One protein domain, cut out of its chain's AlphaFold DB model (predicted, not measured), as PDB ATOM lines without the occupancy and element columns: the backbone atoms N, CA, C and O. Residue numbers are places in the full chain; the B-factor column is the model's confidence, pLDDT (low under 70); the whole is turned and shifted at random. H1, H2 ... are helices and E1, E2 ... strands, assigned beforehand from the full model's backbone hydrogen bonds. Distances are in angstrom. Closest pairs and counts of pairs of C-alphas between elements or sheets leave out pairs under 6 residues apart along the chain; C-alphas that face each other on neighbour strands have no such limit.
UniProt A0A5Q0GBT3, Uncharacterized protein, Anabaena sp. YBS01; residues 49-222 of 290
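AT A GLANCE: This is residues 49 to 222 of the 290 residues of an uncharacterized protein of Anabaena sp. YBS01 (UniProt A0A5Q0GBT3). A long twisted hairpin, E7 and E8, reaches as an arm from a body of shorter strands, E1 to E6 with E9 to E11, and joins them in one strongly twisted, branched sheet. The sheet wraps round helix H3, which packs on the arm; helix H2 covers E9 and E11, and small H1 lies off the sheet, far from the hairpin's turn. The printed part has 174 residues, with eleven named strands and three named helices in the order E1 E2 E3 E4 H1 E5 E6 E7 E8 E9 E10 E11 H2 H3. The sheet has parallel and antiparallel pairs, and the class is mixed, helices and strands. The whole is compact, with a radius of gyration of the C-alphas of 17.2 A and spans of 61, 42 and 31 A.

HOW THE PARTS SIT: E1, residues 50 to 60, E2, 65 to 70, and E3, 77 to 81, form a meander, each strand the antiparallel neighbour of the one before; N 58 and O 67 are 2.8 A apart, N 66 and O 80 2.8 A. E1 bends by 82 degrees at residue 55. On its other side from E2 are E5, residues 100 to 104, antiparallel, with N 52 and O 101 2.8 A apart, and E7, residues 118 to 129, parallel, with N 59 and O 119 2.8 A apart. E6, residues 107 to 112, forms a hairpin with E5, N 102 to O 109 2.8 A, and is parallel to E4, residues 84 to 87, N 86 to O 110 2.9 A. H1, residues 90 to 94, is not on the sheet. E8, residues 136 to 149, forms a hairpin with E7, N 122 to O 144 2.8 A, and is parallel to E10, residues 184 to 186, N 149 to O 185 2.8 A. E9, residues 172 to 175, is antiparallel to E4, N 85 to O 172 2.8 A, and to E11, residues 190 to 192, N 173 to O 192 2.9 A. H2, residues 195 to 206, is on the sheet at a height of 5.2 A; the closest C-alphas of H2 and E11 are those of Ala 198 and Tyr 191, 4.0 A. The sheet curls round H3, residues 211 to 222; its closest C-alphas to E8 are those of Ala 218 and Thr 138, 6.1 A. In H1, H2 and H3 every O i to N i+4 pair is within hydrogen-bond range.

IN THESE COORDINATES: E1 begins at C-alpha 50, (-2.221, -21.572, 20.116), and is 25.0 A long. E7 is 34.1 A and E8 35.2 A; E8 begins at C-alpha 136, (-18.513, 17.144, 0.462). H2 is 16.4 A and H3 16.9 A, ending at C-alpha 222, (-19.321, 11.106, 7.519).

THE WHOLE: The C-alphas farthest apart, of Glu 95 and Gln 132, are 61.0 A apart. The printed part has no cut. The link from E8 to E9, residues 150 to 171, is long. The pLDDT is under 70 at residues 153 to 166 and 220 to 222.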
ATOM      1  N   ASP A  49      -5.663 -19.380  22.609       94.06
ATOM      2  CA  ASP A  49      -4.209 -19.418  22.559       94.06
ATOM      3  C   ASP A  49      -3.739 -20.674  21.811       94.06
ATOM      4  O   ASP A  49      -4.301 -21.766  21.962       94.06
ATOM      5  N   GLY A  50      -2.715 -20.512  20.980       94.62
ATOM      6  CA  GLY A  50      -2.221 -21.572  20.116       94.62
ATOM      7  C   GLY A  50      -1.547 -21.061  18.850       94.62
ATOM      8  O   GLY A  50      -1.384 -19.862  18.626       94.62
ATOM      9  N   GLN A  51      -1.144 -22.007  18.006       96.25
ATOM     10  CA  GLN A  51      -0.515 -21.735  16.721       96.25
ATOM     11  C   GLN A  51      -1.390 -22.270  15.588       96.25
ATOM     12  O   GLN A  51      -1.744 -23.448  15.567       96.25
ATOM     13  N   TYR A  52      -1.691 -21.408  14.622       96.94
ATOM     14  CA  TYR A  52      -2.600 -21.684  13.517       96.94
ATOM     15  C   TYR A  52      -1.892 -21.432  12.195       96.94
ATOM     16  O   TYR A  52      -1.389 -20.336  11.960       96.94
ATOM     17  N   GLN A  53      -1.839 -22.427  11.314       97.31
ATOM     18  CA  GLN A  53      -1.236 -22.231   9.995       97.31
ATOM     19  C   GLN A  53      -2.086 -21.265   9.170       97.31
ATOM     20  O   GLN A  53      -3.311 -21.380   9.134       97.31
ATOM     21  N   VAL A  54      -1.429 -20.318   8.506       97.88
ATOM     22  CA  VAL A  54      -2.089 -19.295   7.694       97.88
ATOM     23  C   VAL A  54      -2.029 -19.731   6.242       97.88
ATOM     24  O   VAL A  54      -0.954 -19.901   5.671       97.88
ATOM     25  N   GLN A  55      -3.200 -19.892   5.642       96.56
ATOM     26  CA  GLN A  55      -3.334 -20.280   4.246       96.56
ATOM     27  C   GLN A  55      -3.413 -19.055   3.330       96.56
ATOM     28  O   GLN A  55      -2.862 -19.078   2.230       96.56
ATOM     29  N   GLN A  56      -4.097 -17.998   3.778       97.00
ATOM     30  CA  GLN A  56      -4.262 -16.727   3.069       97.00
ATOM     31  C   GLN A  56      -4.362 -15.579   4.074       97.00
ATOM     32  O   GLN A  56      -4.805 -15.771   5.209       97.00
ATOM     33  N   ALA A  57      -3.968 -14.385   3.647       97.75
ATOM     34  CA  ALA A  57      -4.151 -13.158   4.403       97.75
ATOM     35  C   ALA A  57      -4.543 -12.033   3.449       97.75
ATOM     36  O   ALA A  57      -3.962 -11.921   2.372       97.75
ATOM     37  N   THR A  58      -5.460 -11.183   3.886       97.88
ATOM     38  CA  THR A  58      -5.914  -9.997   3.162       97.88
ATOM     39  C   THR A  58      -5.784  -8.788   4.080       97.88
ATOM     40  O   THR A  58      -6.082  -8.880   5.271       97.88
ATOM     41  N   TYR A  59      -5.335  -7.660   3.542       97.44
ATOM     42  CA  TYR A  59      -5.273  -6.367   4.213       97.44
ATOM     43  C   TYR A  59      -6.143  -5.361   3.460       97.44
ATOM     44  O   TYR A  59      -5.923  -5.124   2.272       97.44
ATOM     45  N   ASP A  60      -7.112  -4.767   4.153       95.38
ATOM     46  CA  ASP A  60      -7.998  -3.734   3.610       95.38
ATOM     47  C   ASP A  60      -7.534  -2.347   4.066       95.38
ATOM     48  O   ASP A  60      -7.490  -2.055   5.262       95.38
ATOM     49  N   ASP A  61      -7.202  -1.464   3.125       93.75
ATOM     50  CA  ASP A  61      -6.718  -0.120   3.440       93.75
ATOM     51  C   ASP A  61      -7.811   0.948   3.625       93.75
ATOM     52  O   ASP A  61      -7.494   2.122   3.824       93.75
ATOM     53  N   ALA A  62      -9.093   0.586   3.574       90.31
ATOM     54  CA  ALA A  62     -10.180   1.456   4.012       90.31
ATOM     55  C   ALA A  62     -10.231   1.513   5.538       90.31
ATOM     56  O   ALA A  62     -10.331   2.594   6.128       90.31
ATOM     57  N   SER A  63     -10.158   0.342   6.171       89.06
ATOM     58  CA  SER A  63     -10.218   0.194   7.621       89.06
ATOM     59  C   SER A  63      -8.838   0.014   8.236       89.06
ATOM     60  O   SER A  63      -8.617   0.560   9.306       89.06
ATOM     61  N   GLY A  64      -7.891  -0.659   7.583       92.19
ATOM     62  CA  GLY A  64      -6.644  -1.156   8.180       92.19
ATOM     63  C   GLY A  64      -6.795  -2.533   8.840       92.19
ATOM     64  O   GLY A  64      -6.012  -2.875   9.728       92.19
ATOM     65  N   GLU A  65      -7.834  -3.280   8.470       94.94
ATOM     66  CA  GLU A  65      -8.126  -4.617   8.985       94.94
ATOM     67  C   GLU A  65      -7.357  -5.693   8.211       94.94
ATOM     68  O   GLU A  65      -7.231  -5.645   6.987       94.94
ATOM     69  N   TYR A  66      -6.873  -6.691   8.947       97.00
ATOM     70  CA  TYR A  66      -6.333  -7.934   8.423       97.00
ATOM     71  C   TYR A  66      -7.380  -9.032   8.562       97.00
ATOM     72  O   TYR A  66      -7.891  -9.255   9.659       97.00
ATOM     73  N   THR A  67      -7.641  -9.759   7.480       97.56
ATOM     74  CA  THR A  67      -8.438 -10.990   7.484       97.56
ATOM     75  C   THR A  67      -7.536 -12.164   7.141       97.56
ATOM     76  O   THR A  67      -6.928 -12.194   6.074       97.56
ATOM     77  N   LEU A  68      -7.433 -13.132   8.045       97.56
ATOM     78  CA  LEU A  68      -6.606 -14.325   7.895       97.56
ATOM     79  C   LEU A  68      -7.493 -15.553   7.711       97.56
ATOM     80  O   LEU A  68      -8.456 -15.736   8.458       97.56
ATOM     81  N   PHE A  69      -7.134 -16.413   6.762       97.88
ATOM     82  CA  PHE A  69      -7.710 -17.747   6.624       97.88
ATOM     83  C   PHE A  69      -6.774 -18.765   7.277       97.88
ATOM     84  O   PHE A  69      -5.625 -18.939   6.856       97.88
ATOM     85  N   LEU A  70      -7.264 -19.397   8.337       96.94
ATOM     86  CA  LEU A  70      -6.495 -20.202   9.273       96.94
ATOM     87  C   LEU A  70      -6.896 -21.679   9.172       96.94
ATOM     88  O   LEU A  70      -8.070 -22.029   9.315       96.94
ATOM     89  N   LEU A  71      -5.917 -22.565   9.002       95.25
ATOM     90  CA  LEU A  71      -6.148 -24.010   9.009       95.25
ATOM     91  C   LEU A  71      -6.374 -24.519  10.437       95.25
ATOM     92  O   LEU A  71      -5.742 -24.047  11.383       95.25
ATOM     93  N   ASN A  72      -7.250 -25.518  10.580       89.56
ATOM     94  CA  ASN A  72      -7.557 -26.187  11.853       89.56
ATOM     95  C   ASN A  72      -8.004 -25.232  12.977       89.56
ATOM     96  O   ASN A  72      -7.760 -25.487  14.155       89.56
ATOM     97  N   SER A  73      -8.662 -24.129  12.617       91.31
ATOM     98  CA  SER A  73      -9.220 -23.161  13.560       91.31
ATOM     99  C   SER A  73     -10.743 -23.094  13.440       91.31
ATOM    100  O   SER A  73     -11.331 -23.437  12.411       91.31
ATOM    101  N   THR A  74     -11.414 -22.694  14.515       89.62
ATOM    102  CA  THR A  74     -12.863 -22.462  14.526       89.62
ATOM    103  C   THR A  74     -13.124 -21.165  15.290       89.62
ATOM    104  O   THR A  74     -12.931 -21.149  16.506       89.62
ATOM    105  N   PRO A  75     -13.538 -20.078  14.612       90.38
ATOM    106  CA  PRO A  75     -13.826 -19.978  13.173       90.38
ATOM    107  C   PRO A  75     -12.561 -20.050  12.285       90.38
ATOM    108  O   PRO A  75     -11.487 -19.685  12.755       90.38
ATOM    109  N   PRO A  76     -12.682 -20.467  11.003       93.25
ATOM    110  CA  PRO A  76     -11.555 -20.559  10.063       93.25
ATOM    111  C   PRO A  76     -11.052 -19.191   9.581       93.25
ATOM    112  O   PRO A  76     -10.014 -19.095   8.930       93.25
ATOM    113  N   THR A  77     -11.806 -18.127   9.856       95.06
ATOM    114  CA  THR A  77     -11.469 -16.750   9.509       95.06
ATOM    115  C   THR A  77     -11.225 -15.937  10.770       95.06
ATOM    116  O   THR A  77     -12.043 -15.913  11.689       95.06
ATOM    117  N   PHE A  78     -10.100 -15.232  10.799       95.44
ATOM    118  CA  PHE A  78      -9.710 -14.363  11.899       95.44
ATOM    119  C   PHE A  78      -9.522 -12.940  11.386       95.44
ATOM    120  O   PHE A  78      -8.704 -12.714  10.496       95.44
ATOM    121  N   ALA A  79     -10.276 -11.994  11.941       95.44
ATOM    122  CA  ALA A  79     -10.188 -10.586  11.586       95.44
ATOM    123  C   ALA A  79      -9.637  -9.777  12.763       95.44
ATOM    124  O   ALA A  79     -10.101  -9.920  13.900       95.44
ATOM    125  N   THR A  80      -8.649  -8.925  12.494       94.88
ATOM    126  CA  THR A  80      -8.106  -7.991  13.483       94.88
ATOM    127  C   THR A  80      -7.531  -6.748  12.824       94.88
ATOM    128  O   THR A  80      -6.980  -6.796  11.729       94.88
ATOM    129  N   GLU A  81      -7.578  -5.626  13.530       93.06
ATOM    130  CA  GLU A  81      -6.747  -4.467  13.211       93.06
ATOM    131  C   GLU A  81      -5.380  -4.591  13.896       93.06
ATOM    132  O   GLU A  81      -5.221  -5.380  14.831       93.06
ATOM    133  N   ASN A  82      -4.412  -3.771  13.470       92.56
ATOM    134  CA  ASN A  82      -3.116  -3.607  14.140       92.56
ATOM    135  C   ASN A  82      -2.418  -4.953  14.425       92.56
ATOM    136  O   ASN A  82      -2.023  -5.241  15.552       92.56
ATOM    137  N   LEU A  83      -2.292  -5.800  13.405       95.94
ATOM    138  CA  LEU A  83      -1.633  -7.094  13.533       95.94
ATOM    139  C   LEU A  83      -0.111  -6.916  13.546       95.94
ATOM    140  O   LEU A  83       0.462  -6.342  12.618       95.94
ATOM    141  N   GLN A  84       0.548  -7.419  14.589       96.50
ATOM    142  CA  GLN A  84       2.005  -7.519  14.590       96.50
ATOM    143  C   GLN A  84       2.447  -8.642  13.657       96.50
ATOM    144  O   GLN A  84       1.795  -9.684  13.573       96.50
ATOM    145  N   MET A  85       3.578  -8.444  12.988       96.69
ATOM    146  CA  MET A  85       4.186  -9.437  12.116       96.69
ATOM    147  C   MET A  85       5.652  -9.668  12.466       96.69
ATOM    148  O   MET A  85       6.310  -8.801  13.038       96.69
ATOM    149  N   ALA A  86       6.167 -10.829  12.090       95.31
ATOM    150  CA  ALA A  86       7.586 -11.152  12.112       95.31
ATOM    151  C   ALA A  86       7.923 -12.070  10.931       95.31
ATOM    152  O   ALA A  86       7.094 -12.871  10.498       95.31
ATOM    153  N   ARG A  87       9.145 -11.971  10.412       93.44
ATOM    154  CA  ARG A  87       9.698 -12.938   9.461       93.44
ATOM    155  C   ARG A  87      10.057 -14.213  10.227       93.44
ATOM    156  O   ARG A  87      10.546 -14.139  11.352       93.44
ATOM    157  N   LEU A  88       9.839 -15.372   9.622       93.12
ATOM    158  CA  LEU A  88      10.437 -16.627  10.069       93.12
ATOM    159  C   LEU A  88      11.920 -16.651   9.713       93.12
ATOM    160  O   LEU A  88      12.330 -16.121   8.679       93.12
ATOM    161  N   THR A  89      12.734 -17.253  10.570       89.56
ATOM    162  CA  THR A  89      14.160 -17.419  10.270       89.56
ATOM    163  C   THR A  89      14.368 -18.435   9.144       89.56
ATOM    164  O   THR A  89      13.534 -19.310   8.913       89.56
ATOM    165  N   ASP A  90      15.495 -18.344   8.437       87.19
ATOM    166  CA  ASP A  90      15.775 -19.252   7.320       87.19
ATOM    167  C   ASP A  90      15.880 -20.712   7.785       87.19
ATOM    168  O   ASP A  90      15.497 -21.622   7.055       87.19
ATOM    169  N   ASP A  91      16.368 -20.944   9.004       88.75
ATOM    170  CA  ASP A  91      16.492 -22.287   9.571       88.75
ATOM    171  C   ASP A  91      15.119 -22.881   9.904       88.75
ATOM    172  O   ASP A  91      14.841 -24.018   9.539       88.75
ATOM    173  N   GLU A  92      14.200 -22.081  10.444       90.69
ATOM    174  CA  GLU A  92      12.809 -22.500  10.634       90.69
ATOM    175  C   GLU A  92      12.102 -22.827   9.312       90.69
ATOM    176  O   GLU A  92      11.302 -23.761   9.239       90.69
ATOM    177  N   ILE A  93      12.396 -22.076   8.248       89.69
ATOM    178  CA  ILE A  93      11.845 -22.341   6.915       89.69
ATOM    179  C   ILE A  93      12.430 -23.642   6.345       89.69
ATOM    180  O   ILE A  93      11.686 -24.444   5.776       89.69
ATOM    181  N   LYS A  94      13.735 -23.891   6.527       90.75
ATOM    182  CA  LYS A  94      14.392 -25.152   6.128       90.75
ATOM    183  C   LYS A  94      13.855 -26.359   6.896       90.75
ATOM    184  O   LYS A  94      13.731 -27.432   6.314       90.75
ATOM    185  N   GLU A  95      13.477 -26.179   8.160       93.88
ATOM    186  CA  GLU A  95      12.761 -27.177   8.971       93.88
ATOM    187  C   GLU A  95      11.318 -27.424   8.488       93.88
ATOM    188  O   GLU A  95      10.626 -28.308   8.992       93.88
ATOM    189  N   GLY A  96      10.846 -26.663   7.498       93.31
ATOM    190  CA  GLY A  96       9.534 -26.827   6.885       93.31
ATOM    191  C   GLY A  96       8.425 -26.013   7.548       93.31
ATOM    192  O   GLY A  96       7.256 -26.205   7.191       93.31
ATOM    193  N   LYS A  97       8.741 -25.088   8.472       94.25
ATOM    194  CA  LYS A  97       7.722 -24.209   9.062       94.25
ATOM    195  C   LYS A  97       7.106 -23.318   7.981       94.25
ATOM    196  O   LYS A  97       7.795 -22.688   7.180       94.25
ATOM    197  N   LYS A  98       5.774 -23.283   7.958       95.62
ATOM    198  CA  LYS A  98       4.963 -22.412   7.094       95.62
ATOM    199  C   LYS A  98       4.551 -21.158   7.853       95.62
ATOM    200  O   LYS A  98       4.672 -21.129   9.071       95.62
ATOM    201  N   SER A  99       4.022 -20.155   7.156       97.50
ATOM    202  CA  SER A  99       3.435 -18.979   7.805       97.50
ATOM    203  C   SER A  99       2.336 -19.382   8.791       97.50
ATOM    204  O   SER A  99       1.500 -20.241   8.497       97.50
ATOM    205  N   TYR A 100       2.333 -18.770   9.972       97.94
ATOM    206  CA  TYR A 100       1.383 -19.083  11.032       97.94
ATOM    207  C   TYR A 100       1.011 -17.851  11.852       97.94
ATOM    208  O   TYR A 100       1.793 -16.919  12.015       97.94
ATOM    209  N   LEU A 101      -0.191 -17.872  12.410       97.69
ATOM    210  CA  LEU A 101      -0.634 -16.965  13.449       97.69
ATOM    211  C   LEU A 101      -0.367 -17.629  14.799       97.69
ATOM    212  O   LEU A 101      -0.829 -18.744  15.039       97.69
ATOM    213  N   LYS A 102       0.361 -16.950  15.676       97.06
ATOM    214  CA  LYS A 102       0.504 -17.339  17.076       97.06
ATOM    215  C   LYS A 102      -0.393 -16.454  17.924       97.06
ATOM    216  O   LYS A 102      -0.364 -15.238  17.760       97.06
ATOM    217  N   VAL A 103      -1.171 -17.047  18.814       95.62
ATOM    218  CA  VAL A 103      -1.976 -16.330  19.801       95.62
ATOM    219  C   VAL A 103      -1.481 -16.738  21.179       95.62
ATOM    220  O   VAL A 103      -1.573 -17.908  21.535       95.62
ATOM    221  N   ASP A 104      -0.949 -15.775  21.927       94.38
ATOM    222  CA  ASP A 104      -0.511 -15.962  23.311       94.38
ATOM    223  C   ASP A 104      -1.214 -14.924  24.194       94.38
ATOM    224  O   ASP A 104      -1.104 -13.722  23.938       94.38
ATOM    225  N   ASN A 105      -1.923 -15.348  25.245       90.81
ATOM    226  CA  ASN A 105      -2.718 -14.472  26.113       90.81
ATOM    227  C   ASN A 105      -3.676 -13.557  25.324       90.81
ATOM    228  O   ASN A 105      -3.826 -12.369  25.633       90.81
ATOM    229  N   GLY A 106      -4.284 -14.087  24.259       86.38
ATOM    230  CA  GLY A 106      -5.151 -13.326  23.359       86.38
ATOM    231  C   GLY A 106      -4.447 -12.267  22.499       86.38
ATOM    232  O   GLY A 106      -5.137 -11.462  21.874       86.38
ATOM    233  N   GLN A 107      -3.108 -12.240  22.450       92.31
ATOM    234  CA  GLN A 107      -2.332 -11.354  21.579       92.31
ATOM    235  C   GLN A 107      -1.916 -12.094  20.298       92.31
ATOM    236  O   GLN A 107      -1.075 -12.995  20.362       92.31
ATOM    237  N   PRO A 108      -2.492 -11.745  19.133       95.31
ATOM    238  CA  PRO A 108      -2.151 -12.364  17.860       95.31
ATOM    239  C   PRO A 108      -0.867 -11.768  17.261       95.31
ATOM    240  O   PRO A 108      -0.731 -10.551  17.123       95.31
ATOM    241  N   VAL A 109       0.046 -12.631  16.819       97.56
ATOM    242  CA  VAL A 109       1.247 -12.267  16.061       97.56
ATOM    243  C   VAL A 109       1.365 -13.157  14.831       97.56
ATOM    244  O   VAL A 109       1.312 -14.384  14.924       97.56
ATOM    245  N   LEU A 110       1.540 -12.539  13.667       97.75
ATOM    246  CA  LEU A 110       1.632 -13.225  12.386       97.75
ATOM    247  C   LEU A 110       3.093 -13.450  11.977       97.75
ATOM    248  O   LEU A 110       3.827 -12.516  11.667       97.75
ATOM    249  N   TYR A 111       3.506 -14.708  11.932       97.56
ATOM    250  CA  TYR A 111       4.823 -15.118  11.471       97.56
ATOM    251  C   TYR A 111       4.755 -15.525  10.004       97.56
ATOM    252  O   TYR A 111       3.950 -16.376   9.622       97.56
ATOM    253  N   LEU A 112       5.595 -14.910   9.178       96.25
ATOM    254  CA  LEU A 112       5.550 -15.032   7.726       96.25
ATOM    255  C   LEU A 112       6.859 -15.578   7.171       96.25
ATOM    256  O   LEU A 112       7.944 -15.157   7.574       96.25
ATOM    257  N   THR A 113       6.760 -16.468   6.190       94.38
ATOM    258  CA  THR A 113       7.888 -16.778   5.307       94.38
ATOM    259  C   THR A 113       8.206 -15.578   4.405       94.38
ATOM    260  O   THR A 113       7.382 -14.678   4.223       94.38
ATOM    261  N   GLU A 114       9.411 -15.533   3.835       89.19
ATOM    262  CA  GLU A 114       9.836 -14.425   2.961       89.19
ATOM    263  C   GLU A 114       8.981 -14.280   1.691       89.19
ATOM    264  O   GLU A 114       8.765 -13.173   1.201       89.19
ATOM    265  N   ASP A 115       8.489 -15.398   1.169       91.19
ATOM    266  CA  ASP A 115       7.698 -15.494  -0.055       91.19
ATOM    267  C   ASP A 115       6.191 -15.283   0.166       91.19
ATOM    268  O   ASP A 115       5.436 -15.189  -0.808       91.19
ATOM    269  N   PHE A 116       5.739 -15.185   1.421       95.12
ATOM    270  CA  PHE A 116       4.325 -15.028   1.729       95.12
ATOM    271  C   PHE A 116       3.799 -13.663   1.267       95.12
ATOM    272  O   PHE A 116       4.345 -12.607   1.596       95.12
ATOM    273  N   LYS A 117       2.689 -13.693   0.525       96.19
ATOM    274  CA  LYS A 117       2.010 -12.505   0.002       96.19
ATOM    275  C   LYS A 117       0.671 -12.329   0.702       96.19
ATOM    276  O   LYS A 117      -0.141 -13.246   0.744       96.19
ATOM    277  N   ILE A 118       0.447 -11.125   1.203       97.56
ATOM    278  CA  ILE A 118      -0.826 -10.665   1.742       97.56
ATOM    279  C   ILE A 118      -1.583 -10.016   0.582       97.56
ATOM    280  O   ILE A 118      -1.040  -9.148  -0.097       97.56
ATOM    281  N   GLU A 119      -2.813 -10.433   0.311       97.38
ATOM    282  CA  GLU A 119      -3.683  -9.730  -0.630       97.38
ATOM    283  C   GLU A 119      -3.908  -8.300  -0.130       97.38
ATOM    284  O   GLU A 119      -4.229  -8.077   1.034       97.38
ATOM    285  N   TYR A 120      -3.711  -7.322  -1.002       96.50
ATOM    286  CA  TYR A 120      -3.881  -5.915  -0.678       96.50
ATOM    287  C   TYR A 120      -5.140  -5.396  -1.359       96.50
ATOM    288  O   TYR A 120      -5.207  -5.354  -2.587       96.50
ATOM    289  N   VAL A 121      -6.113  -4.966  -0.564       95.94
ATOM    290  CA  VAL A 121      -7.335  -4.328  -1.046       95.94
ATOM    291  C   VAL A 121      -7.172  -2.819  -0.904       95.94
ATOM    292  O   VAL A 121      -7.217  -2.271   0.199       95.94
ATOM    293  N   HIS A 122      -6.960  -2.156  -2.041       94.62
ATOM    294  CA  HIS A 122      -6.859  -0.709  -2.148       94.62
ATOM    295  C   HIS A 122      -8.235  -0.092  -2.398       94.62
ATOM    296  O   HIS A 122      -8.903  -0.410  -3.381       94.62
ATOM    297  N   ASN A 123      -8.653   0.835  -1.545       92.25
ATOM    298  CA  ASN A 123      -9.905   1.560  -1.674       92.25
ATOM    299  C   ASN A 123      -9.603   2.993  -2.106       92.25
ATOM    300  O   ASN A 123      -9.169   3.836  -1.315       92.25
ATOM    301  N   VAL A 124      -9.859   3.270  -3.383       87.06
ATOM    302  CA  VAL A 124      -9.717   4.599  -3.971       87.06
ATOM    303  C   VAL A 124     -10.854   5.472  -3.459       87.06
ATOM    304  O   VAL A 124     -12.032   5.198  -3.709       87.06
ATOM    305  N   THR A 125     -10.498   6.530  -2.739       85.12
ATOM    306  CA  THR A 125     -11.449   7.495  -2.184       85.12
ATOM    307  C   THR A 125     -11.476   8.784  -2.991       85.12
ATOM    308  O   THR A 125     -10.419   9.357  -3.256       85.12
ATOM    309  N   GLU A 126     -12.668   9.298  -3.283       84.56
ATOM    310  CA  GLU A 126     -12.870  10.617  -3.893       84.56
ATOM    311  C   GLU A 126     -13.820  11.467  -3.047       84.56
ATOM    312  O   GLU A 126     -14.723  10.950  -2.389       84.56
ATOM    313  N   ASN A 127     -13.630  12.788  -3.077       84.62
ATOM    314  CA  ASN A 127     -14.560  13.727  -2.457       84.62
ATOM    315  C   ASN A 127     -15.683  14.037  -3.446       84.62
ATOM    316  O   ASN A 127     -15.452  14.673  -4.474       84.62
ATOM    317  N   LYS A 128     -16.903  13.612  -3.122       82.00
ATOM    318  CA  LYS A 128     -18.097  13.853  -3.927       82.00
ATOM    319  C   LYS A 128     -19.056  14.764  -3.174       82.00
ATOM    320  O   LYS A 128     -19.304  14.579  -1.987       82.00
ATOM    321  N   THR A 129     -19.622  15.746  -3.866       85.12
ATOM    322  CA  THR A 129     -20.690  16.576  -3.302       85.12
ATOM    323  C   THR A 129     -21.973  15.757  -3.222       85.12
ATOM    324  O   THR A 129     -22.465  15.272  -4.243       85.12
ATOM    325  N   ASN A 130     -22.524  15.608  -2.020       79.75
ATOM    326  CA  ASN A 130     -23.804  14.951  -1.816       79.75
ATOM    327  C   ASN A 130     -24.928  15.837  -2.400       79.75
ATOM    328  O   ASN A 130     -25.097  16.975  -1.956       79.75
ATOM    329  N   PRO A 131     -25.717  15.346  -3.375       80.69
ATOM    330  CA  PRO A 131     -26.757  16.141  -4.029       80.69
ATOM    331  C   PRO A 131     -27.927  16.500  -3.101       80.69
ATOM    332  O   PRO A 131     -28.674  17.424  -3.402       80.69
ATOM    333  N   GLN A 132     -28.100  15.786  -1.984       77.94
ATOM    334  CA  GLN A 132     -29.183  16.017  -1.024       77.94
ATOM    335  C   GLN A 132     -28.813  17.047   0.049       77.94
ATOM    336  O   GLN A 132     -29.687  17.753   0.545       77.94
ATOM    337  N   THR A 133     -27.534  17.135   0.425       83.69
ATOM    338  CA  THR A 133     -27.075  17.973   1.550       83.69
ATOM    339  C   THR A 133     -26.133  19.100   1.129       83.69
ATOM    340  O   THR A 133     -25.873  20.000   1.926       83.69
ATOM    341  N   GLY A 134     -25.598  19.061  -0.097       81.50
ATOM    342  CA  GLY A 134     -24.592  20.002  -0.596       81.50
ATOM    343  C   GLY A 134     -23.219  19.874   0.078       81.50
ATOM    344  O   GLY A 134     -22.323  20.663  -0.213       81.50
ATOM    345  N   GLN A 135     -23.034  18.906   0.979       82.06
ATOM    346  CA  GLN A 135     -21.776  18.696   1.698       82.06
ATOM    347  C   GLN A 135     -20.825  17.816   0.884       82.06
ATOM    348  O   GLN A 135     -21.261  16.942   0.136       82.06
ATOM    349  N   GLN A 136     -19.518  18.044   1.024       82.75
ATOM    350  CA  GLN A 136     -18.513  17.144   0.462       82.75
ATOM    351  C   GLN A 136     -18.387  15.902   1.345       82.75
ATOM    352  O   GLN A 136     -18.150  16.012   2.547       82.75
ATOM    353  N   GLU A 137     -18.513  14.729   0.735       80.62
ATOM    354  CA  GLU A 137     -18.371  13.430   1.384       80.62
ATOM    355  C   GLU A 137     -17.268  12.632   0.692       80.62
ATOM    356  O   GLU A 137     -17.204  12.566  -0.536       80.62
ATOM    357  N   THR A 138     -16.385  12.016   1.475       81.56
ATOM    358  CA  THR A 138     -15.372  11.101   0.947       81.56
ATOM    359  C   THR A 138     -15.995   9.723   0.761       81.56
ATOM    360  O   THR A 138     -16.408   9.088   1.733       81.56
ATOM    361  N   VAL A 139     -16.056   9.254  -0.482       82.56
ATOM    362  CA  VAL A 139     -16.668   7.975  -0.856       82.56
ATOM    363  C   VAL A 139     -15.649   7.066  -1.534       82.56
ATOM    364  O   VAL A 139     -14.769   7.540  -2.252       82.56
ATOM    365  N   VAL A 140     -15.764   5.753  -1.318       84.38
ATOM    366  CA  VAL A 140     -14.992   4.762  -2.082       84.38
ATOM    367  C   VAL A 140     -15.597   4.670  -3.477       84.38
ATOM    368  O   VAL A 140     -16.752   4.276  -3.627       84.38
ATOM    369  N   VAL A 141     -14.827   5.043  -4.494       86.56
ATOM    370  CA  VAL A 141     -15.276   5.017  -5.896       86.56
ATOM    371  C   VAL A 141     -14.836   3.761  -6.625       86.56
ATOM    372  O   VAL A 141     -15.490   3.327  -7.572       86.56
ATOM    373  N   ARG A 142     -13.723   3.171  -6.192       87.12
ATOM    374  CA  ARG A 142     -13.135   1.998  -6.820       87.12
ATOM    375  C   ARG A 142     -12.352   1.198  -5.795       87.12
ATOM    376  O   ARG A 142     -11.715   1.764  -4.910       87.12
ATOM    377  N   ARG A 143     -12.401  -0.119  -5.950       89.19
ATOM    378  CA  ARG A 143     -11.562  -1.066  -5.226       89.19
ATOM    379  C   ARG A 143     -10.585  -1.688  -6.210       89.19
ATOM    380  O   ARG A 143     -11.000  -2.129  -7.280       89.19
ATOM    381  N   GLU A 144      -9.311  -1.687  -5.859       91.56
ATOM    382  CA  GLU A 144      -8.238  -2.283  -6.646       91.56
ATOM    383  C   GLU A 144      -7.562  -3.362  -5.801       91.56
ATOM    384  O   GLU A 144      -7.294  -3.154  -4.619       91.56
ATOM    385  N   ASN A 145      -7.313  -4.523  -6.401       92.69
ATOM    386  CA  ASN A 145      -6.674  -5.639  -5.717       92.69
ATOM    387  C   ASN A 145      -5.217  -5.738  -6.162       92.69
ATOM    388  O   ASN A 145      -4.904  -5.630  -7.350       92.69
ATOM    389  N   GLY A 146      -4.337  -6.000  -5.207       93.88
ATOM    390  CA  GLY A 146      -2.928  -6.269  -5.435       93.88
ATOM    391  C   GLY A 146      -2.392  -7.250  -4.405       93.88
ATOM    392  O   GLY A 146      -3.142  -7.915  -3.695       93.88
ATOM    393  N   PHE A 147      -1.071  -7.324  -4.306       95.94
ATOM    394  CA  PHE A 147      -0.405  -8.132  -3.293       95.94
ATOM    395  C   PHE A 147       0.673  -7.315  -2.609       95.94
ATOM    396  O   PHE A 147       1.355  -6.515  -3.243       95.94
ATOM    397  N   TRP A 148       0.856  -7.570  -1.325       95.50
ATOM    398  CA  TRP A 148       1.892  -6.998  -0.496       95.50
ATOM    399  C   TRP A 148       2.742  -8.113   0.112       95.50
ATOM    400  O   TRP A 148       2.229  -9.026   0.752       95.50
ATOM    401  N   ALA A 149       4.051  -8.043  -0.092       95.12
ATOM    402  CA  ALA A 149       5.026  -8.970   0.452       95.12
ATOM    403  C   ALA A 149       5.959  -8.208   1.414       95.12
ATOM    404  O   ALA A 149       6.970  -7.648   0.972       95.12
ATOM    405  N   PRO A 150       5.632  -8.146   2.720       92.31
ATOM    406  CA  PRO A 150       6.321  -7.276   3.680       92.31
ATOM    407  C   PRO A 150       7.806  -7.608   3.849       92.31
ATOM    408  O   PRO A 150       8.600  -6.715   4.145       92.31
ATOM    409  N   PHE A 151       8.182  -8.872   3.645       91.25
ATOM    410  CA  PHE A 151       9.546  -9.362   3.853       91.25
ATOM    411  C   PHE A 151      10.247  -9.819   2.571       91.25
ATOM    412  O   PHE A 151      11.414 -10.206   2.639       91.25
ATOM    413  N   ALA A 152       9.595  -9.730   1.408       85.69
ATOM    414  CA  ALA A 152      10.220 -10.094   0.141       85.69
ATOM    415  C   ALA A 152      11.395  -9.163  -0.182       85.69
ATOM    416  O   ALA A 152      11.256  -7.938  -0.141       85.69
ATOM    417  N   GLY A 153      12.551  -9.742  -0.522       68.31
ATOM    418  CA  GLY A 153      13.746  -8.977  -0.892       68.31
ATOM    419  C   GLY A 153      14.497  -8.378   0.300       68.31
ATOM    420  O   GLY A 153      15.470  -7.652   0.099       68.31
ATOM    421  N   SER A 154      14.106  -8.713   1.535       63.91
ATOM    422  CA  SER A 154      14.823  -8.311   2.755       63.91
ATOM    423  C   SER A 154      16.249  -8.881   2.840       63.91
ATOM    424  O   SER A 154      17.085  -8.325   3.550       63.91
ATOM    425  N   VAL A 155      16.557  -9.916   2.051       53.28
ATOM    426  CA  VAL A 155      17.900 -10.506   1.906       53.28
ATOM    427  C   VAL A 155      18.685  -9.889   0.729       53.28
ATOM    428  O   VAL A 155      19.909  -9.975   0.674       53.28
ATOM    429  N   ALA A 156      18.013  -9.185  -0.191       45.28
ATOM    430  CA  ALA A 156      18.599  -8.639  -1.417       45.28
ATOM    431  C   ALA A 156      18.722  -7.102  -1.369       45.28
ATOM    432  O   ALA A 156      18.024  -6.376  -2.076       45.28
ATOM    433  N   GLY A 157      19.623  -6.605  -0.515       43.06
ATOM    434  CA  GLY A 157      20.381  -5.354  -0.708       43.06
ATOM    435  C   GLY A 157      19.638  -4.019  -0.903       43.06
ATOM    436  O   GLY A 157      20.295  -3.025  -1.195       43.06
ATOM    437  N   SER A 158      18.313  -3.952  -0.758       41.12
ATOM    438  CA  SER A 158      17.514  -2.778  -1.160       41.12
ATOM    439  C   SER A 158      16.711  -2.118  -0.033       41.12
ATOM    440  O   SER A 158      16.080  -1.083  -0.254       41.12
ATOM    441  N   ILE A 159      16.830  -2.603   1.209       49.75
ATOM    442  CA  ILE A 159      16.547  -1.767   2.383       49.75
ATOM    443  C   ILE A 159      17.849  -1.054   2.750       49.75
ATOM    444  O   ILE A 159      18.715  -1.589   3.438       49.75
ATOM    445  N   ALA A 160      18.012   0.137   2.178       43.19
ATOM    446  CA  ALA A 160      19.155   1.014   2.363       43.19
ATOM    447  C   ALA A 160      19.481   1.236   3.851       43.19
ATOM    448  O   ALA A 160      18.726   1.897   4.557       43.19
ATOM    449  N   GLY A 161      20.647   0.739   4.270       43.75
ATOM    450  CA  GLY A 161      21.358   1.148   5.480       43.75
ATOM    451  C   GLY A 161      20.768   0.638   6.797       43.75
ATOM    452  O   GLY A 161      19.615   0.885   7.115       43.75
ATOM    453  N   GLN A 162      21.637   0.055   7.626       45.38
ATOM    454  CA  GLN A 162      21.389  -0.406   9.002       45.38
ATOM    455  C   GLN A 162      20.780  -1.814   9.112       45.38
ATOM    456  O   GLN A 162      19.587  -1.987   9.308       45.38
ATOM    457  N   ALA A 163      21.645  -2.828   9.025       45.25
ATOM    458  CA  ALA A 163      21.597  -4.049   9.839       45.25
ATOM    459  C   ALA A 163      20.207  -4.499  10.355       45.25
ATOM    460  O   ALA A 163      19.955  -4.514  11.559       45.25
ATOM    461  N   ILE A 164      19.320  -4.950   9.462       55.12
ATOM    462  CA  ILE A 164      18.028  -5.550   9.844       55.12
ATOM    463  C   ILE A 164      18.144  -7.077   9.990       55.12
ATOM    464  O   ILE A 164      17.211  -7.819   9.707       55.12
ATOM    465  N   GLY A 165      19.305  -7.559  10.445       58.03
ATOM    466  CA  GLY A 165      19.561  -8.992  10.590       58.03
ATOM    467  C   GLY A 165      18.676  -9.652  11.644       58.03
ATOM    468  O   GLY A 165      18.315 -10.797  11.472       58.03
ATOM    469  N   ASN A 166      18.263  -8.929  12.697       64.19
ATOM    470  CA  ASN A 166      17.481  -9.507  13.804       64.19
ATOM    471  C   ASN A 166      16.148  -8.805  14.092       64.19
ATOM    472  O   ASN A 166      15.331  -9.334  14.846       64.19
ATOM    473  N   ALA A 167      15.918  -7.611  13.543       75.75
ATOM    474  CA  ALA A 167      14.703  -6.853  13.834       75.75
ATOM    475  C   ALA A 167      13.475  -7.409  13.093       75.75
ATOM    476  O   ALA A 167      12.382  -7.364  13.649       75.75
ATOM    477  N   LEU A 168      13.658  -7.999  11.900       86.12
ATOM    478  CA  LEU A 168      12.566  -8.624  11.139       86.12
ATOM    479  C   LEU A 168      12.019  -9.877  11.821       86.12
ATOM    480  O   LEU A 168      10.843 -10.179  11.676       86.12
ATOM    481  N   PHE A 169      12.854 -10.588  12.580       89.62
ATOM    482  CA  PHE A 169      12.488 -11.830  13.268       89.62
ATOM    483  C   PHE A 169      11.743 -11.601  14.588       89.62
ATOM    484  O   PHE A 169      11.477 -12.543  15.333       89.62
ATOM    485  N   ARG A 170      11.429 -10.343  14.913       91.81
ATOM    486  CA  ARG A 170      10.703  -9.968  16.125       91.81
ATOM    487  C   ARG A 170       9.343  -9.377  15.764       91.81
ATOM    488  O   ARG A 170       9.251  -8.688  14.748       91.81
ATOM    489  N   PRO A 171       8.312  -9.596  16.598       95.12
ATOM    490  CA  PRO A 171       6.992  -9.017  16.381       95.12
ATOM    491  C   PRO A 171       7.058  -7.489  16.336       95.12
ATOM    492  O   PRO A 171       7.504  -6.851  17.290       95.12
ATOM    493  N   GLN A 172       6.629  -6.906  15.219       94.94
ATOM    494  CA  GLN A 172       6.532  -5.460  15.026       94.94
ATOM    495  C   GLN A 172       5.296  -5.105  14.204       94.94
ATOM    496  O   GLN A 172       4.741  -5.932  13.481       94.94
ATOM    497  N   TYR A 173       4.869  -3.852  14.293       96.00
ATOM    498  CA  TYR A 173       3.848  -3.308  13.409       96.00
ATOM    499  C   TYR A 173       4.501  -2.883  12.106       96.00
ATOM    500  O   TYR A 173       5.481  -2.140  12.130       96.00
ATOM    501  N   TYR A 174       3.927  -3.300  10.981       95.19
ATOM    502  CA  TYR A 174       4.356  -2.872   9.655       95.19
ATOM    503  C   TYR A 174       3.194  -2.231   8.919       95.19
ATOM    504  O   TYR A 174       2.057  -2.691   9.000       95.19
ATOM    505  N   VAL A 175       3.503  -1.179   8.173       95.38
ATOM    506  CA  VAL A 175       2.554  -0.495   7.306       95.38
ATOM    507  C   VAL A 175       2.979  -0.730   5.856       95.38
ATOM    508  O   VAL A 175       4.154  -0.511   5.540       95.38
ATOM    509  N   PRO A 176       2.064  -1.146   4.965       94.69
ATOM    510  CA  PRO A 176       2.352  -1.278   3.540       94.69
ATOM    511  C   PRO A 176       2.883   0.034   2.943       94.69
ATOM    512  O   PRO A 176       2.445   1.104   3.368       94.69
ATOM    513  N   PRO A 177       3.806  -0.002   1.965       93.19
ATOM    514  CA  PRO A 177       4.162   1.159   1.148       93.19
ATOM    515  C   PRO A 177       2.952   1.777   0.433       93.19
ATOM    516  O   PRO A 177       1.843   1.249   0.461       93.19
ATOM    517  N   VAL A 178       3.165   2.909  -0.242       91.69
ATOM    518  CA  VAL A 178       2.157   3.471  -1.157       91.69
ATOM    519  C   VAL A 178       1.774   2.419  -2.202       91.69
ATOM    520  O   VAL A 178       2.653   1.810  -2.811       91.69
ATOM    521  N   TYR A 179       0.470   2.218  -2.400       91.81
ATOM    522  CA  TYR A 179      -0.053   1.272  -3.380       91.81
ATOM    523  C   TYR A 179       0.417   1.623  -4.800       91.81
ATOM    524  O   TYR A 179       0.377   2.786  -5.209       91.81
ATOM    525  N   GLN A 180       0.858   0.609  -5.547       88.88
ATOM    526  CA  GLN A 180       1.295   0.725  -6.937       88.88
ATOM    527  C   GLN A 180       0.528  -0.294  -7.790       88.88
ATOM    528  O   GLN A 180       0.637  -1.495  -7.534       88.88
ATOM    529  N   PRO A 181      -0.239   0.151  -8.800       87.69
ATOM    530  CA  PRO A 181      -0.934  -0.762  -9.698       87.69
ATOM    531  C   PRO A 181       0.035  -1.660 -10.478       87.69
ATOM    532  O   PRO A 181       1.113  -1.226 -10.880       87.69
ATOM    533  N   GLY A 182      -0.390  -2.891 -10.767       83.31
ATOM    534  CA  GLY A 182       0.287  -3.765 -11.735       83.31
ATOM    535  C   GLY A 182       1.474  -4.576 -11.204       83.31
ATOM    536  O   GLY A 182       2.166  -5.203 -12.002       83.31
ATOM    537  N   GLY A 183       1.709  -4.615  -9.888       87.69
ATOM    538  CA  GLY A 183       2.791  -5.405  -9.299       87.69
ATOM    539  C   GLY A 183       2.540  -5.840  -7.856       87.69
ATOM    540  O   GLY A 183       1.566  -5.443  -7.220       87.69
ATOM    541  N   VAL A 184       3.443  -6.679  -7.341       90.44
ATOM    542  CA  VAL A 184       3.509  -6.996  -5.907       90.44
ATOM    543  C   VAL A 184       4.257  -5.864  -5.212       90.44
ATOM    544  O   VAL A 184       5.402  -5.576  -5.552       90.44
ATOM    545  N   ILE A 185       3.629  -5.250  -4.218       91.94
ATOM    546  CA  ILE A 185       4.252  -4.255  -3.352       91.94
ATOM    547  C   ILE A 185       5.226  -4.996  -2.434       91.94
ATOM    548  O   ILE A 185       4.813  -5.879  -1.687       91.94
ATOM    549  N   SER A 186       6.514  -4.671  -2.479       91.88
ATOM    550  CA  SER A 186       7.541  -5.320  -1.657       91.88
ATOM    551  C   SER A 186       8.014  -4.429  -0.508       91.88
ATOM    552  O   SER A 186       8.017  -3.198  -0.599       91.88
ATOM    553  N   GLY A 187       8.425  -5.060   0.591       90.56
ATOM    554  CA  GLY A 187       8.914  -4.364   1.779       90.56
ATOM    555  C   GLY A 187       7.803  -3.640   2.540       90.56
ATOM    556  O   GLY A 187       6.622  -3.901   2.354       90.56
ATOM    557  N   PHE A 188       8.168  -2.703   3.410       92.00
ATOM    558  CA  PHE A 188       7.225  -1.929   4.221       92.00
ATOM    559  C   PHE A 188       7.460  -0.424   4.060       92.00
ATOM    560  O   PHE A 188       8.580   0.049   3.845       92.00
ATOM    561  N   GLY A 189       6.378   0.342   4.151       91.75
ATOM    562  CA  GLY A 189       6.402   1.798   4.102       91.75
ATOM    563  C   GLY A 189       6.776   2.433   5.443       91.75
ATOM    564  O   GLY A 189       7.369   3.507   5.468       91.75
ATOM    565  N   GLY A 190       6.472   1.747   6.544       92.25
ATOM    566  CA  GLY A 190       6.834   2.132   7.905       92.25
ATOM    567  C   GLY A 190       6.776   0.930   8.843       92.25
ATOM    568  O   GLY A 190       6.126  -0.069   8.531       92.25
ATOM    569  N   TYR A 191       7.475   1.017   9.970       93.62
ATOM    570  CA  TYR A 191       7.536  -0.038  10.979       93.62
ATOM    571  C   TYR A 191       7.761   0.527  12.389       93.62
ATOM    572  O   TYR A 191       8.190   1.675  12.547       93.62
ATOM    573  N   GLY A 192       7.454  -0.257  13.421       93.25
ATOM    574  CA  GLY A 192       7.708   0.128  14.808       93.25
ATOM    575  C   GLY A 192       7.184  -0.867  15.840       93.25
ATOM    576  O   GLY A 192       6.422  -1.779  15.526       93.25
ATOM    577  N   ASN A 193       7.555  -0.651  17.103       93.56
ATOM    578  CA  ASN A 193       7.088  -1.463  18.236       93.56
ATOM    579  C   ASN A 193       5.649  -1.120  18.655       93.56
ATOM    580  O   ASN A 193       5.037  -1.849  19.426       93.56
ATOM    581  N   SER A 194       5.109  -0.008  18.153       95.19
ATOM    582  CA  SER A 194       3.698   0.368  18.261       95.19
ATOM    583  C   SER A 194       3.156   0.767  16.891       95.19
ATOM    584  O   SER A 194       3.916   1.187  16.010       95.19
ATOM    585  N   TYR A 195       1.838   0.673  16.714       94.44
ATOM    586  CA  TYR A 195       1.200   1.082  15.465       94.44
ATOM    587  C   TYR A 195       1.435   2.571  15.163       94.44
ATOM    588  O   TYR A 195       1.787   2.924  14.040       94.44
ATOM    589  N   ASP A 196       1.358   3.445  16.173       95.75
ATOM    590  CA  ASP A 196       1.621   4.880  16.005       95.75
ATOM    591  C   ASP A 196       3.064   5.166  15.574       95.75
ATOM    592  O   ASP A 196       3.303   6.037  14.735       95.75
ATOM    593  N   GLN A 197       4.033   4.398  16.082       95.75
ATOM    594  CA  GLN A 197       5.423   4.493  15.636       95.75
ATOM    595  C   GLN A 197       5.573   4.060  14.169       95.75
ATOM    596  O   GLN A 197       6.260   4.732  13.395       95.75
ATOM    597  N   ALA A 198       4.892   2.987  13.758       95.00
ATOM    598  CA  ALA A 198       4.880   2.541  12.365       95.00
ATOM    599  C   ALA A 198       4.236   3.581  11.428       95.00
ATOM    600  O   ALA A 198       4.763   3.875  10.356       95.00
ATOM    601  N   VAL A 199       3.151   4.225  11.861       96.00
ATOM    602  CA  VAL A 199       2.522   5.338  11.136       96.00
ATOM    603  C   VAL A 199       3.442   6.565  11.080       96.00
ATOM    604  O   VAL A 199       3.522   7.229  10.047       96.00
ATOM    605  N   SER A 200       4.153   6.882  12.165       96.50
ATOM    606  CA  SER A 200       5.086   8.013  12.221       96.50
ATOM    607  C   SER A 200       6.286   7.823  11.291       96.50
ATOM    608  O   SER A 200       6.667   8.749  10.570       96.50
ATOM    609  N   SER A 201       6.862   6.618  11.256       94.06
ATOM    610  CA  SER A 201       7.952   6.295  10.326       94.06
ATOM    611  C   SER A 201       7.487   6.373   8.868       94.06
ATOM    612  O   SER A 201       8.167   6.982   8.043       94.06
ATOM    613  N   TYR A 202       6.278   5.883   8.571       95.44
ATOM    614  CA  TYR A 202       5.659   6.033   7.254       95.44
ATOM    615  C   TYR A 202       5.503   7.508   6.859       95.44
ATOM    616  O   TYR A 202       5.929   7.913   5.778       95.44
ATOM    617  N   ARG A 203       4.933   8.337   7.743       95.38
ATOM    618  CA  ARG A 203       4.753   9.779   7.500       95.38
ATOM    619  C   ARG A 203       6.076  10.486   7.241       95.38
ATOM    620  O   ARG A 203       6.135  11.330   6.359       95.38
ATOM    621  N   SER A 204       7.127  10.114   7.966       94.62
ATOM    622  CA  SER A 204       8.465  10.684   7.779       94.62
ATOM    623  C   SER A 204       9.038  10.358   6.396       94.62
ATOM    624  O   SER A 204       9.748  11.172   5.818       94.62
ATOM    625  N   ARG A 205       8.704   9.182   5.845       91.94
ATOM    626  CA  ARG A 205       9.181   8.721   4.535       91.94
ATOM    627  C   ARG A 205       8.370   9.268   3.358       91.94
ATOM    628  O   ARG A 205       8.954   9.611   2.336       91.94
ATOM    629  N   TYR A 206       7.045   9.323   3.485       92.38
ATOM    630  CA  TYR A 206       6.134   9.671   2.382       92.38
ATOM    631  C   TYR A 206       5.493  11.057   2.509       92.38
ATOM    632  O   TYR A 206       4.716  11.448   1.642       92.38
ATOM    633  N   ASN A 207       5.775  11.790   3.591       93.94
ATOM    634  CA  ASN A 207       5.148  13.072   3.930       93.94
ATOM    635  C   ASN A 207       3.605  13.036   3.909       93.94
ATOM    636  O   ASN A 207       2.933  14.033   3.655       93.94
ATOM    637  N   ALA A 208       3.028  11.859   4.154       92.38
ATOM    638  CA  ALA A 208       1.594  11.621   4.140       92.38
ATOM    639  C   ALA A 208       1.243  10.477   5.104       92.38
ATOM    640  O   ALA A 208       2.054   9.572   5.307       92.38
ATOM    641  N   PRO A 209       0.050  10.484   5.724       92.50
ATOM    642  CA  PRO A 209      -0.434   9.334   6.478       92.50
ATOM    643  C   PRO A 209      -0.723   8.128   5.563       92.50
ATOM    644  O   PRO A 209      -1.118   8.325   4.410       92.50
ATOM    645  N   PRO A 210      -0.606   6.891   6.082       93.69
ATOM    646  CA  PRO A 210      -0.997   5.680   5.361       93.69
ATOM    647  C   PRO A 210      -2.463   5.710   4.917       93.69
ATOM    648  O   PRO A 210      -3.294   6.342   5.580       93.69
ATOM    649  N   ALA A 211      -2.794   4.977   3.849       92.12
ATOM    650  CA  ALA A 211      -4.150   4.906   3.295       92.12
ATOM    651  C   ALA A 211      -5.203   4.549   4.362       92.12
ATOM    652  O   ALA A 211      -6.139   5.320   4.559       92.12
ATOM    653  N   ALA A 212      -4.968   3.504   5.163       91.88
ATOM    654  CA  ALA A 212      -5.857   3.111   6.264       91.88
ATOM    655  C   ALA A 212      -6.138   4.234   7.271       91.88
ATOM    656  O   ALA A 212      -7.277   4.430   7.687       91.88
ATOM    657  N   VAL A 213      -5.127   5.026   7.635       90.94
ATOM    658  CA  VAL A 213      -5.291   6.131   8.594       90.94
ATOM    659  C   VAL A 213      -6.102   7.276   7.979       90.94
ATOM    660  O   VAL A 213      -6.960   7.868   8.643       90.94
ATOM    661  N   ARG A 214      -5.856   7.580   6.700       88.44
ATOM    662  CA  ARG A 214      -6.602   8.601   5.944       88.44
ATOM    663  C   ARG A 214      -8.070   8.224   5.807       88.44
ATOM    664  O   ARG A 214      -8.951   8.995   6.184       88.44
ATOM    665  N   ASN A 215      -8.301   7.018   5.313       85.62
ATOM    666  CA  ASN A 215      -9.604   6.496   4.957       85.62
ATOM    667  C   ASN A 215     -10.490   6.326   6.195       85.62
ATOM    668  O   ASN A 215     -11.615   6.824   6.230       85.62
ATOM    669  N   ARG A 216      -9.945   5.759   7.277       81.50
ATOM    670  CA  ARG A 216     -10.654   5.602   8.554       81.50
ATOM    671  C   ARG A 216     -11.162   6.931   9.115       81.50
ATOM    672  O   ARG A 216     -12.281   6.995   9.626       81.50
ATOM    673  N   THR A 217     -10.360   7.992   9.021       74.50
ATOM    674  CA  THR A 217     -10.761   9.331   9.486       74.50
ATOM    675  C   THR A 217     -11.917   9.872   8.645       74.50
ATOM    676  O   THR A 217     -12.882  10.409   9.191       74.50
ATOM    677  N   ALA A 218     -11.855   9.682   7.329       70.94
ATOM    678  CA  ALA A 218     -12.882  10.144   6.409       70.94
ATOM    679  C   ALA A 218     -14.222   9.408   6.617       70.94
ATOM    680  O   ALA A 218     -15.252  10.057   6.796       70.94
ATOM    681  N   PHE A 219     -14.209   8.072   6.708       73.06
ATOM    682  CA  PHE A 219     -15.432   7.266   6.838       73.06
ATOM    683  C   PHE A 219     -16.114   7.371   8.206       73.06
ATOM    684  O   PHE A 219     -17.337   7.307   8.297       73.06
ATOM    685  N   ARG A 220     -15.353   7.560   9.292       63.69
ATOM    686  CA  ARG A 220     -15.950   7.783  10.622       63.69
ATOM    687  C   ARG A 220     -16.579   9.174  10.742       63.69
ATOM    688  O   ARG A 220     -17.585   9.339  11.432       63.69
ATOM    689  N   THR A 221     -16.011  10.169  10.059       57.16
ATOM    690  CA  THR A 221     -16.497  11.556  10.120       57.16
ATOM    691  C   THR A 221     -17.834  11.723   9.398       57.16
ATOM    692  O   THR A 221     -18.708  12.421   9.911       57.16
ATOM    693  N   THR A 222     -18.051  11.040   8.270       55.22
ATOM    694  CA  THR A 222     -19.321  11.106   7.519       55.22
ATOM    695  C   THR A 222     -20.485  10.391   8.220       55.22
ATOM    696  O   THR A 222     -21.638  10.743   7.993       55.22
TER     697      THR A 222